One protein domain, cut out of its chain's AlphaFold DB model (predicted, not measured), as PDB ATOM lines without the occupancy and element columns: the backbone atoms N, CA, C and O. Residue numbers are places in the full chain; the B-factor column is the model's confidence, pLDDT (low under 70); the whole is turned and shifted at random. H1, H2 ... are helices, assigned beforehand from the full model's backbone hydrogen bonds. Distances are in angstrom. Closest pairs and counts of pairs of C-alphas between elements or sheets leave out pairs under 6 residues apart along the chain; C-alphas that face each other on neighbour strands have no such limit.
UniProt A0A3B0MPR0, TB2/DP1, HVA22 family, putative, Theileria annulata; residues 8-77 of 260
ATOM      1  N   GLU A   8     116.383  50.824  99.312       64.25
ATOM      2  CA  GLU A   8     117.190  51.316 100.435       64.25
ATOM      3  C   GLU A   8     118.122  52.461 100.000       64.25
ATOM      4  O   GLU A   8     118.098  53.548 100.583       64.25
ATOM      5  N   LYS A   9     118.829  52.287  98.874       64.75
ATOM      6  CA  LYS A   9     119.711  53.317  98.304       64.75
ATOM      7  C   LYS A   9     118.944  54.567  97.850       64.75
ATOM      8  O   LYS A   9     119.442  55.680  97.984       64.75
ATOM      9  N   ASN A  10     117.722  54.410  97.335       64.75
ATOM     10  CA  ASN A  10     116.866  55.537  96.947       64.75
ATOM     11  C   ASN A  10     116.353  56.315  98.176       64.75
ATOM     12  O   ASN A  10     116.244  57.542  98.142       64.75
ATOM     13  N   SER A  11     116.074  55.615  99.279       64.31
ATOM     14  CA  SER A  11     115.640  56.228 100.536       64.31
ATOM     15  C   SER A  11     116.762  57.036 101.205       64.31
ATOM     16  O   SER A  11     116.531  58.177 101.608       64.31
ATOM     17  N   GLU A  12     118.004  56.542 101.211       66.50
ATOM     18  CA  GLU A  12     119.166  57.282 101.723       66.50
ATOM     19  C   GLU A  12     119.478  58.531 100.890       66.50
ATOM     20  O   GLU A  12     119.793  59.594 101.436       66.50
ATOM     21  N   VAL A  13     119.343  58.447  99.563       70.19
ATOM     22  CA  VAL A  13     119.536  59.599  98.670       70.19
ATOM     23  C   VAL A  13     118.465  60.667  98.915       70.19
ATOM     24  O   VAL A  13     118.797  61.845  99.041       70.19
ATOM     25  N   LYS A  14     117.191  60.286  99.085       70.81
ATOM     26  CA  LYS A  14     116.123  61.235  99.449       70.81
ATOM     27  C   LYS A  14     116.373  61.872 100.817       70.81
ATOM     28  O   LYS A  14     116.262  63.086 100.958       70.81
ATOM     29  N   THR A  15     116.775  61.076 101.804       70.69
ATOM     30  CA  THR A  15     117.013  61.553 103.176       70.69
ATOM     31  C   THR A  15     118.220  62.493 103.253       70.69
ATOM     32  O   THR A  15     118.186  63.514 103.943       70.69
ATOM     33  N   SER A  16     119.281  62.202 102.497       66.81
ATOM     34  CA  SER A  16     120.463  63.067 102.399       66.81
ATOM     35  C   SER A  16     120.186  64.357 101.623       66.81
ATOM     36  O   SER A  16     120.679  65.415 102.018       66.81
ATOM     37  N   PHE A  17     119.346  64.313 100.584       67.06
ATOM     38  CA  PHE A  17     118.900  65.509  99.871       67.06
ATOM     39  C   PHE A  17     118.034  66.407 100.761       67.06
ATOM     40  O   PHE A  17     118.287  67.606 100.832       67.06
ATOM     41  N   VAL A  18     117.090  65.837 101.520       68.44
ATOM     42  CA  VAL A  18     116.250  66.579 102.479       68.44
ATOM     43  C   VAL A  18     117.094  67.220 103.585       68.44
ATOM     44  O   VAL A  18     116.893  68.394 103.892       68.44
ATOM     45  N   ARG A  19     118.100  66.517 104.130       68.75
ATOM     46  CA  ARG A  19     119.048  67.116 105.093       68.75
ATOM     47  C   ARG A  19     119.849  68.264 104.489       68.75
ATOM     48  O   ARG A  19     120.008  69.294 105.138       68.75
ATOM     49  N   ARG A  20     120.336  68.122 103.252       66.44
ATOM     50  CA  ARG A  20     121.093  69.185 102.571       66.44
ATOM     51  C   ARG A  20     120.212  70.394 102.261       66.44
ATOM     52  O   ARG A  20     120.633  71.518 102.530       66.44
ATOM     53  N   LEU A  21     118.983  70.182 101.786       62.25
ATOM     54  CA  LEU A  21     118.016  71.259 101.567       62.25
ATOM     55  C   LEU A  21     117.692  71.976 102.883       62.25
ATOM     56  O   LEU A  21     117.762  73.196 102.936       62.25
ATOM     57  N   SER A  22     117.436  71.225 103.958       66.44
ATOM     58  CA  SER A  22     117.167  71.759 105.299       66.44
ATOM     59  C   SER A  22     118.337  72.585 105.837       66.44
ATOM     60  O   SER A  22     118.124  73.702 106.293       66.44
ATOM     61  N   SER A  23     119.577  72.102 105.705       67.00
ATOM     62  CA  SER A  23     120.759  72.846 106.160       67.00
ATOM     63  C   SER A  23     120.974  74.152 105.385       67.00
ATOM     64  O   SER A  23     121.265  75.181 105.993       67.00
ATOM     65  N   ASN A  24     120.744  74.145 104.066       62.59
ATOM     66  CA  ASN A  24     120.859  75.328 103.207       62.59
ATOM     67  C   ASN A  24     119.702  76.317 103.419       62.59
ATOM     68  O   ASN A  24     119.897  77.528 103.354       62.59
ATOM     69  N   ILE A  25     118.491  75.820 103.678       61.78
ATOM     70  CA  ILE A  25     117.325  76.650 103.994       61.78
ATOM     71  C   ILE A  25     117.479  77.250 105.392       61.78
ATOM     72  O   ILE A  25     117.180  78.424 105.557       61.78
ATOM     73  N   CYS A  26     117.990  76.502 106.374       57.97
ATOM     74  CA  CYS A  26     118.208  76.959 107.751       57.97
ATOM     75  C   CYS A  26     119.305  78.038 107.838       57.97
ATOM     76  O   CYS A  26     119.128  79.063 108.492       57.97
ATOM     77  N   THR A  27     120.402  77.877 107.094       66.25
ATOM     78  CA  THR A  27     121.447  78.913 106.995       66.25
ATOM     79  C   THR A  27     120.967  80.156 106.246       66.25
ATOM     80  O   THR A  27     121.174  81.268 106.729       66.25
ATOM     81  N   LYS A  28     120.247  80.005 105.122       59.38
ATOM     82  CA  LYS A  28     119.648  81.153 104.415       59.38
ATOM     83  C   LYS A  28     118.552  81.853 105.214       59.38
ATOM     84  O   LYS A  28     118.432  83.067 105.112       59.38
ATOM     85  N   SER A  29     117.761  81.121 105.997       66.31
ATOM     86  CA  SER A  29     116.731  81.722 106.852       66.31
ATOM     87  C   SER A  29     117.347  82.489 108.015       66.31
ATOM     88  O   SER A  29     116.870  83.578 108.290       66.31
ATOM     89  N   CYS A  30     118.453  82.023 108.605       60.72
ATOM     90  CA  CYS A  30     119.189  82.784 109.622       60.72
ATOM     91  C   CYS A  30     119.770  84.108 109.074       60.72
ATOM     92  O   CYS A  30     119.641  85.150 109.715       60.72
ATOM     93  N   GLU A  31     120.346  84.098 107.868       72.19
ATOM     94  CA  GLU A  31     120.779  85.321 107.164       72.19
ATOM     95  C   GLU A  31     119.600  86.258 106.859       72.19
ATOM     96  O   GLU A  31     119.681  87.469 107.073       72.19
ATOM     97  N   LEU A  32     118.470  85.698 106.418       68.81
ATOM     98  CA  LEU A  32     117.261  86.465 106.132       68.81
ATOM     99  C   LEU A  32     116.673  87.096 107.402       68.81
ATOM    100  O   LEU A  32     116.173  88.215 107.338       68.81
ATOM    101  N   THR A  33     116.770  86.426 108.555       75.19
ATOM    102  CA  THR A  33     116.356  86.982 109.848       75.19
ATOM    103  C   THR A  33     117.234  88.165 110.248       75.19
ATOM    104  O   THR A  33     116.694  89.216 110.578       75.19
ATOM    105  N   LYS A  34     118.566  88.064 110.122       79.56
ATOM    106  CA  LYS A  34     119.482  89.195 110.384       79.56
ATOM    107  C   LYS A  34     119.218  90.381 109.457       79.56
ATOM    108  O   LYS A  34     119.226  91.534 109.879       79.56
ATOM    109  N   PHE A  35     118.956  90.103 108.183       75.88
ATOM    110  CA  PHE A  35     118.569  91.123 107.215       75.88
ATOM    111  C   PHE A  35     117.223  91.771 107.573       75.88
ATOM    112  O   PHE A  35     117.080  92.991 107.493       75.88
ATOM    113  N   PHE A  36     116.248  90.981 108.024       76.81
ATOM    114  CA  PHE A  36     114.951  91.481 108.476       76.81
ATOM    115  C   PHE A  36     115.070  92.335 109.749       76.81
ATOM    116  O   PHE A  36     114.395  93.356 109.857       76.81
ATOM    117  N   GLU A  37     115.981  91.999 110.665       78.06
ATOM    118  CA  GLU A  37     116.306  92.813 111.846       78.06
ATOM    119  C   GLU A  37     116.944  94.161 111.473       78.06
ATOM    120  O   GLU A  37     116.592  95.194 112.051       78.06
ATOM    121  N   LEU A  38     117.820  94.192 110.459       75.44
ATOM    122  CA  LEU A  38     118.352  95.444 109.903       75.44
ATOM    123  C   LEU A  38     117.235  96.303 109.303       75.44
ATOM    124  O   LEU A  38     117.183  97.509 109.554       75.44
ATOM    125  N   PHE A  39     116.315  95.688 108.556       75.50
ATOM    126  CA  PHE A  39     115.147  96.374 108.003       75.50
ATOM    127  C   PHE A  39     114.209  96.892 109.093       75.50
ATOM    128  O   PHE A  39     113.752  98.026 108.995       75.50
ATOM    129  N   GLU A  40     113.950  96.123 110.152       78.62
ATOM    130  CA  GLU A  40     113.179  96.581 111.313       78.62
ATOM    131  C   GLU A  40     113.850  97.763 112.022       78.62
ATOM    132  O   GLU A  40     113.170  98.717 112.405       78.62
ATOM    133  N   SER A  41     115.173  97.724 112.184       79.31
ATOM    134  CA  SER A  41     115.950  98.811 112.785       79.31
ATOM    135  C   SER A  41     115.877 100.086 111.936       79.31
ATOM    136  O   SER A  41     115.581 101.171 112.443       79.31
ATOM    137  N   TYR A  42     116.027  99.957 110.615       76.50
ATOM    138  CA  TYR A  42     115.914 101.076 109.677       76.50
ATOM    139  C   TYR A  42     114.479 101.623 109.594       76.50
ATOM    140  O   TYR A  42     114.273 102.836 109.598       76.50
ATOM    141  N   ALA A  43     113.475 100.740 109.596       79.19
ATOM    142  CA  ALA A  43     112.056 101.094 109.596       79.19
ATOM    143  C   ALA A  43     111.661 101.861 110.860       79.19
ATOM    144  O   ALA A  43     110.899 102.824 110.790       79.19
ATOM    145  N   LYS A  44     112.218 101.483 112.017       76.12
ATOM    146  CA  LYS A  44     112.028 102.221 113.266       76.12
ATOM    147  C   LYS A  44     112.666 103.608 113.191       76.12
ATOM    148  O   LYS A  44     112.127 104.511 113.807       76.12
ATOM    149  N   ASN A  45     113.728 103.854 112.439       80.88
ATOM    150  CA  ASN A  45     114.316 105.199 112.375       80.88
ATOM    151  C   ASN A  45     113.571 106.177 111.443       80.88
ATOM    152  O   ASN A  45     113.807 107.381 111.523       80.88
ATOM    153  N   LEU A  46     112.637 105.708 110.601       81.56
ATOM    154  CA  LEU A  46     111.840 106.564 109.715       81.56
ATOM    155  C   LEU A  46     110.449 106.883 110.290       81.56
ATOM    156  O   LEU A  46     109.592 106.009 110.422       81.56
ATOM    157  N   SER A  47     110.170 108.171 110.503       82.25
ATOM    158  CA  SER A  47     108.869 108.664 110.984       82.25
ATOM    159  C   SER A  47     107.704 108.294 110.053       82.25
ATOM    160  O   SER A  47     106.635 107.917 110.523       82.25
ATOM    161  N   LEU A  48     107.915 108.328 108.730       79.31
ATOM    162  CA  LEU A  48     106.894 107.985 107.726       79.31
ATOM    163  C   LEU A  48     106.452 106.516 107.792       79.31
ATOM    164  O   LEU A  48     105.270 106.217 107.642       79.31
ATOM    165  N   VAL A  49     107.390 105.599 108.038       83.12
ATOM    166  CA  VAL A  49     107.106 104.156 108.082       83.12
ATOM    167  C   VAL A  49     106.341 103.801 109.355       83.12
ATOM    168  O   VAL A  49     105.409 103.000 109.301       83.12
ATOM    169  N   ARG A  50     106.671 104.444 110.484       78.06
ATOM    170  CA  ARG A  50     105.930 104.288 111.745       78.06
ATOM    171  C   ARG A  50     104.473 104.734 111.618       78.06
ATOM    172  O   ARG A  50     103.591 103.990 112.029       78.06
ATOM    173  N   LEU A  51     104.220 105.879 110.978       81.75
ATOM    174  CA  LEU A  51     102.860 106.392 110.755       81.75
ATOM    175  C   LEU A  51     101.998 105.431 109.923       81.75
ATOM    176  O   LEU A  51     100.827 105.208 110.227       81.75
ATOM    177  N   PHE A  52     102.577 104.833 108.880       81.38
ATOM    178  CA  PHE A  52     101.879 103.830 108.077       81.38
ATOM    179  C   PHE A  52     101.696 102.503 108.824       81.38
ATOM    180  O   PHE A  52     100.624 101.905 108.742       81.38
ATOM    181  N   SER A  53     102.703 102.058 109.577       80.56
ATOM    182  CA  SER A  53     102.645 100.837 110.392       80.56
ATOM    183  C   SER A  53     101.567 100.914 111.474       80.56
ATOM    184  O   SER A  53     100.809  99.959 111.636       80.56
ATOM    185  N   GLU A  54     101.432 102.056 112.150       84.94
ATOM    186  CA  GLU A  54     100.418 102.278 113.186       84.94
ATOM    187  C   GLU A  54      99.000 102.235 112.607       84.94
ATOM    188  O   GLU A  54      98.110 101.590 113.164       84.94
ATOM    189  N   LYS A  55      98.806 102.834 111.426       86.12
ATOM    190  CA  LYS A  55      97.519 102.827 110.723       86.12
ATOM    191  C   LYS A  55      97.138 101.447 110.177       86.12
ATOM    192  O   LYS A  55      95.954 101.132 110.101       86.12
ATOM    193  N   LEU A  56      98.126 100.636 109.795       82.88
ATOM    194  CA  LEU A  56      97.930  99.305 109.209       82.88
ATOM    195  C   LEU A  56      98.021  98.156 110.232       82.88
ATOM    196  O   LEU A  56      97.687  97.033 109.872       82.88
ATOM    197  N   ARG A  57      98.438  98.404 111.487       82.06
ATOM    198  CA  ARG A  57      98.692  97.381 112.533       82.06
ATOM    199  C   ARG A  57      99.609  96.225 112.075       82.06
ATOM    200  O   ARG A  57      99.456  95.091 112.520       82.06
ATOM    201  N   ILE A  58     100.574  96.500 111.195       84.50
ATOM    202  CA  ILE A  58     101.549  95.516 110.669       84.50
ATOM    203  C   ILE A  58     102.961  95.898 111.137       84.50
ATOM    204  O   ILE A  58     103.234  97.087 111.328       84.50
ATOM    205  N   SER A  59     103.872  94.923 111.308       83.31
ATOM    206  CA  SER A  59     105.267  95.210 111.696       83.31
ATOM    207  C   SER A  59     105.930  96.203 110.712       83.31
ATOM    208  O   SER A  59     105.831  96.018 109.489       83.31
ATOM    209  N   PRO A  60     106.622  97.249 111.219       82.88
ATOM    210  CA  PRO A  60     107.266  98.278 110.401       82.88
ATOM    211  C   PRO A  60     108.236  97.731 109.344       82.88
ATOM    212  O   PRO A  60     108.379  98.333 108.281       82.88
ATOM    213  N   GLY A  61     108.882  96.589 109.611       84.50
ATOM    214  CA  GLY A  61     109.823  95.960 108.679       84.50
ATOM    215  C   GLY A  61     109.149  95.491 107.388       84.50
ATOM    216  O   GLY A  61     109.653  95.759 106.298       84.50
ATOM    217  N   ILE A  62     107.966  94.870 107.488       84.50
ATOM    218  CA  ILE A  62     107.184  94.445 106.313       84.50
ATOM    219  C   ILE A  62     106.702  95.656 105.510       84.50
ATOM    220  O   ILE A  62     106.733  95.620 104.282       84.50
ATOM    221  N   VAL A  63     106.297  96.739 106.180       87.19
ATOM    222  CA  VAL A  63     105.867  97.975 105.507       87.19
ATOM    223  C   VAL A  63     107.019  98.591 104.711       87.19
ATOM    224  O   VAL A  63     106.837  98.940 103.547       87.19
ATOM    225  N   LEU A  64     108.219  98.677 105.298       87.25
ATOM    226  CA  LEU A  64     109.408  99.176 104.604       87.25
ATOM    227  C   LEU A  64     109.786  98.283 103.414       87.25
ATOM    228  O   LEU A  64     110.077  98.794 102.334       87.25
ATOM    229  N   LEU A  65     109.752  96.961 103.590       86.75
ATOM    230  CA  LEU A  65     110.066  96.003 102.531       86.75
ATOM    231  C   LEU A  65     109.042  96.064 101.387       86.75
ATOM    232  O   LEU A  65     109.429  96.072 100.221       86.75
ATOM    233  N   GLY A  66     107.754  96.194 101.708       89.31
ATOM    234  CA  GLY A  66     106.688  96.409 100.731       89.31
ATOM    235  C   GLY A  66     106.843  97.728  99.974       89.31
ATOM    236  O   GLY A  66     106.679  97.753  98.760       89.31
ATOM    237  N   LEU A  67     107.233  98.808 100.655       89.12
ATOM    238  CA  LEU A  67     107.476 100.111 100.034       89.12
ATOM    239  C   LEU A  67     108.719 100.091  99.134       89.12
ATOM    240  O   LEU A  67     108.677 100.618  98.027       89.12
ATOM    241  N   MET A  68     109.797  99.424  99.553       87.88
ATOM    242  CA  MET A  68     110.993  99.214  98.728       87.88
ATOM    243  C   MET A  68     110.693  98.355  97.497       87.88
ATOM    244  O   MET A  68     111.134  98.690  96.400       87.88
ATOM    245  N   LEU A  69     109.900  97.289  97.647       89.06
ATOM    246  CA  LEU A  69     109.434  96.474  96.524       89.06
ATOM    247  C   LEU A  69     108.507  97.254  95.597       89.06
ATOM    248  O   LEU A  69     108.605  97.102  94.387       89.06
ATOM    249  N   LEU A  70     107.640  98.110  96.135       88.69
ATOM    250  CA  LEU A  70     106.755  98.963  95.349       88.69
ATOM    251  C   LEU A  70     107.546 100.023  94.574       88.69
ATOM    252  O   LEU A  70     107.274 100.236  93.397       88.69
ATOM    253  N   ILE A  71     108.568 100.625  95.187       87.12
ATOM    254  CA  ILE A  71     109.519 101.518  94.510       87.12
ATOM    255  C   ILE A  71     110.273 100.761  93.417       87.12
ATOM    256  O   ILE A  71     110.350 101.239  92.289       87.12
ATOM    257  N   PHE A  72     110.792  99.570  93.714       84.38
ATOM    258  CA  PHE A  72     111.487  98.737  92.736       84.38
ATOM    259  C   PHE A  72     110.566  98.341  91.573       84.38
ATOM    260  O   PHE A  72     110.941  98.475  90.413       84.38
ATOM    261  N   MET A  73     109.327  97.942  91.862       85.19
ATOM    262  CA  MET A  73     108.312  97.626  90.857       85.19
ATOM    263  C   MET A  73     107.951  98.859  90.021       85.19
ATOM    264  O   MET A  73     107.786  98.750  88.807       85.19
ATOM    265  N   PHE A  74     107.883 100.044  90.632       85.62
ATOM    266  CA  PHE A  74     107.672 101.310  89.930       85.62
ATOM    267  C   PHE A  74     108.858 101.673  89.019       85.62
ATOM    268  O   PHE A  74     108.648 102.092  87.884       85.62
ATOM    269  N   LEU A  75     110.095 101.447  89.467       81.25
ATOM    270  CA  LEU A  75     111.321 101.636  88.677       81.25
ATOM    271  C   LEU A  75     111.423 100.657  87.499       81.25
ATOM    272  O   LEU A  75     111.886 101.033  86.425       81.25
ATOM    273  N   VAL A  76     110.989  99.409  87.687       79.56
ATOM    274  CA  VAL A  76     110.950  98.387  86.627       79.56
ATOM    275  C   VAL A  76     109.784  98.630  85.663       79.56
ATOM    276  O   VAL A  76     109.852  98.248  84.493       79.56
ATOM    277  N   SER A  77     108.725  99.299  86.118       80.69
ATOM    278  CA  SER A  77     107.607  99.690  85.264       80.69
ATOM    279  C   SER A  77     108.073 100.676  84.193       80.69
ATOM    280  O   SER A  77     108.751 101.661  84.491       80.69
TER     281      SER A  77
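Overview. This is residues 8 to 77 of the 260 residues of the protein "TB2/DP1, HVA22 family, putative" of Theileria annulata (UniProt A0A3B0MPR0). Picture an L of two helices: H1, the long one, and H3, the shorter arm, which packs directly on the last part of H1 at residues 36 to 44 and sticks out about perpendicular to it, while the short helix H2 sits to one side of this corner, packed on the first residues of H3. Residues 8 to 35, which belong to H1, and residues 68 to 77, of which 68 to 76 belong to H3, stick out free, and H1 makes the length of the whole. The printed part has 70 residues with three named helices, in the order H1, H2, H3, and no named strand; its class is all helix. It is extended, with a radius of gyration of the C-alphas of 18.5 A and spans of 58 by 28 by 18 A.

Along the chain. Find C-alpha 8 at (117.190, 51.316, 100.435); from there H1, residues 8 to 45, runs 55.3 A to C-alpha 45 at (114.316, 105.199, 112.375). Next look at residues 47 to 56, which form H2, 14.5 A long. H3, residues 60 to 76, runs 24.1 A and ends at C-alpha 76, at (110.950, 98.387, 86.627).

Arrangement. Start at residues 36 to 44 of H1, which alone touch H3, at its residues 60 to 65; the closest C-alphas, of Glu 40 and Gly 61, are 4.3 A apart. The lines of H1 and H3 are about perpendicular, at 84 degrees. H1 and H2 only just touch, and only at the corner by their link, with 3 pairs of C-alphas within 8 A; the closest, of Ala 43 and Val 49, are 6.0 A apart. They run opposite ways at a steep tilt of 62 degrees. H2 touches residues 60 to 64 of H3, about perpendicular at 75 degrees, with the C-alphas of Ser 53 and Pro 60 closest at 5.3 A. In H1, H2 and H3 every O i to N i+4 pair is within hydrogen-bond range.

Size, cuts and confidence. The two C-alphas farthest apart, those of Glu 8 and Ser 47, are 58.9 A apart. The printed part has no cut, and both links, H1 to H2 and H2 to H3, are tight. Look in the B-factor column for a mean pLDDT of 76.4 over the printed part; it is under 70 at residues 8 to 12, 16 to 30 and 32, which belong to H1.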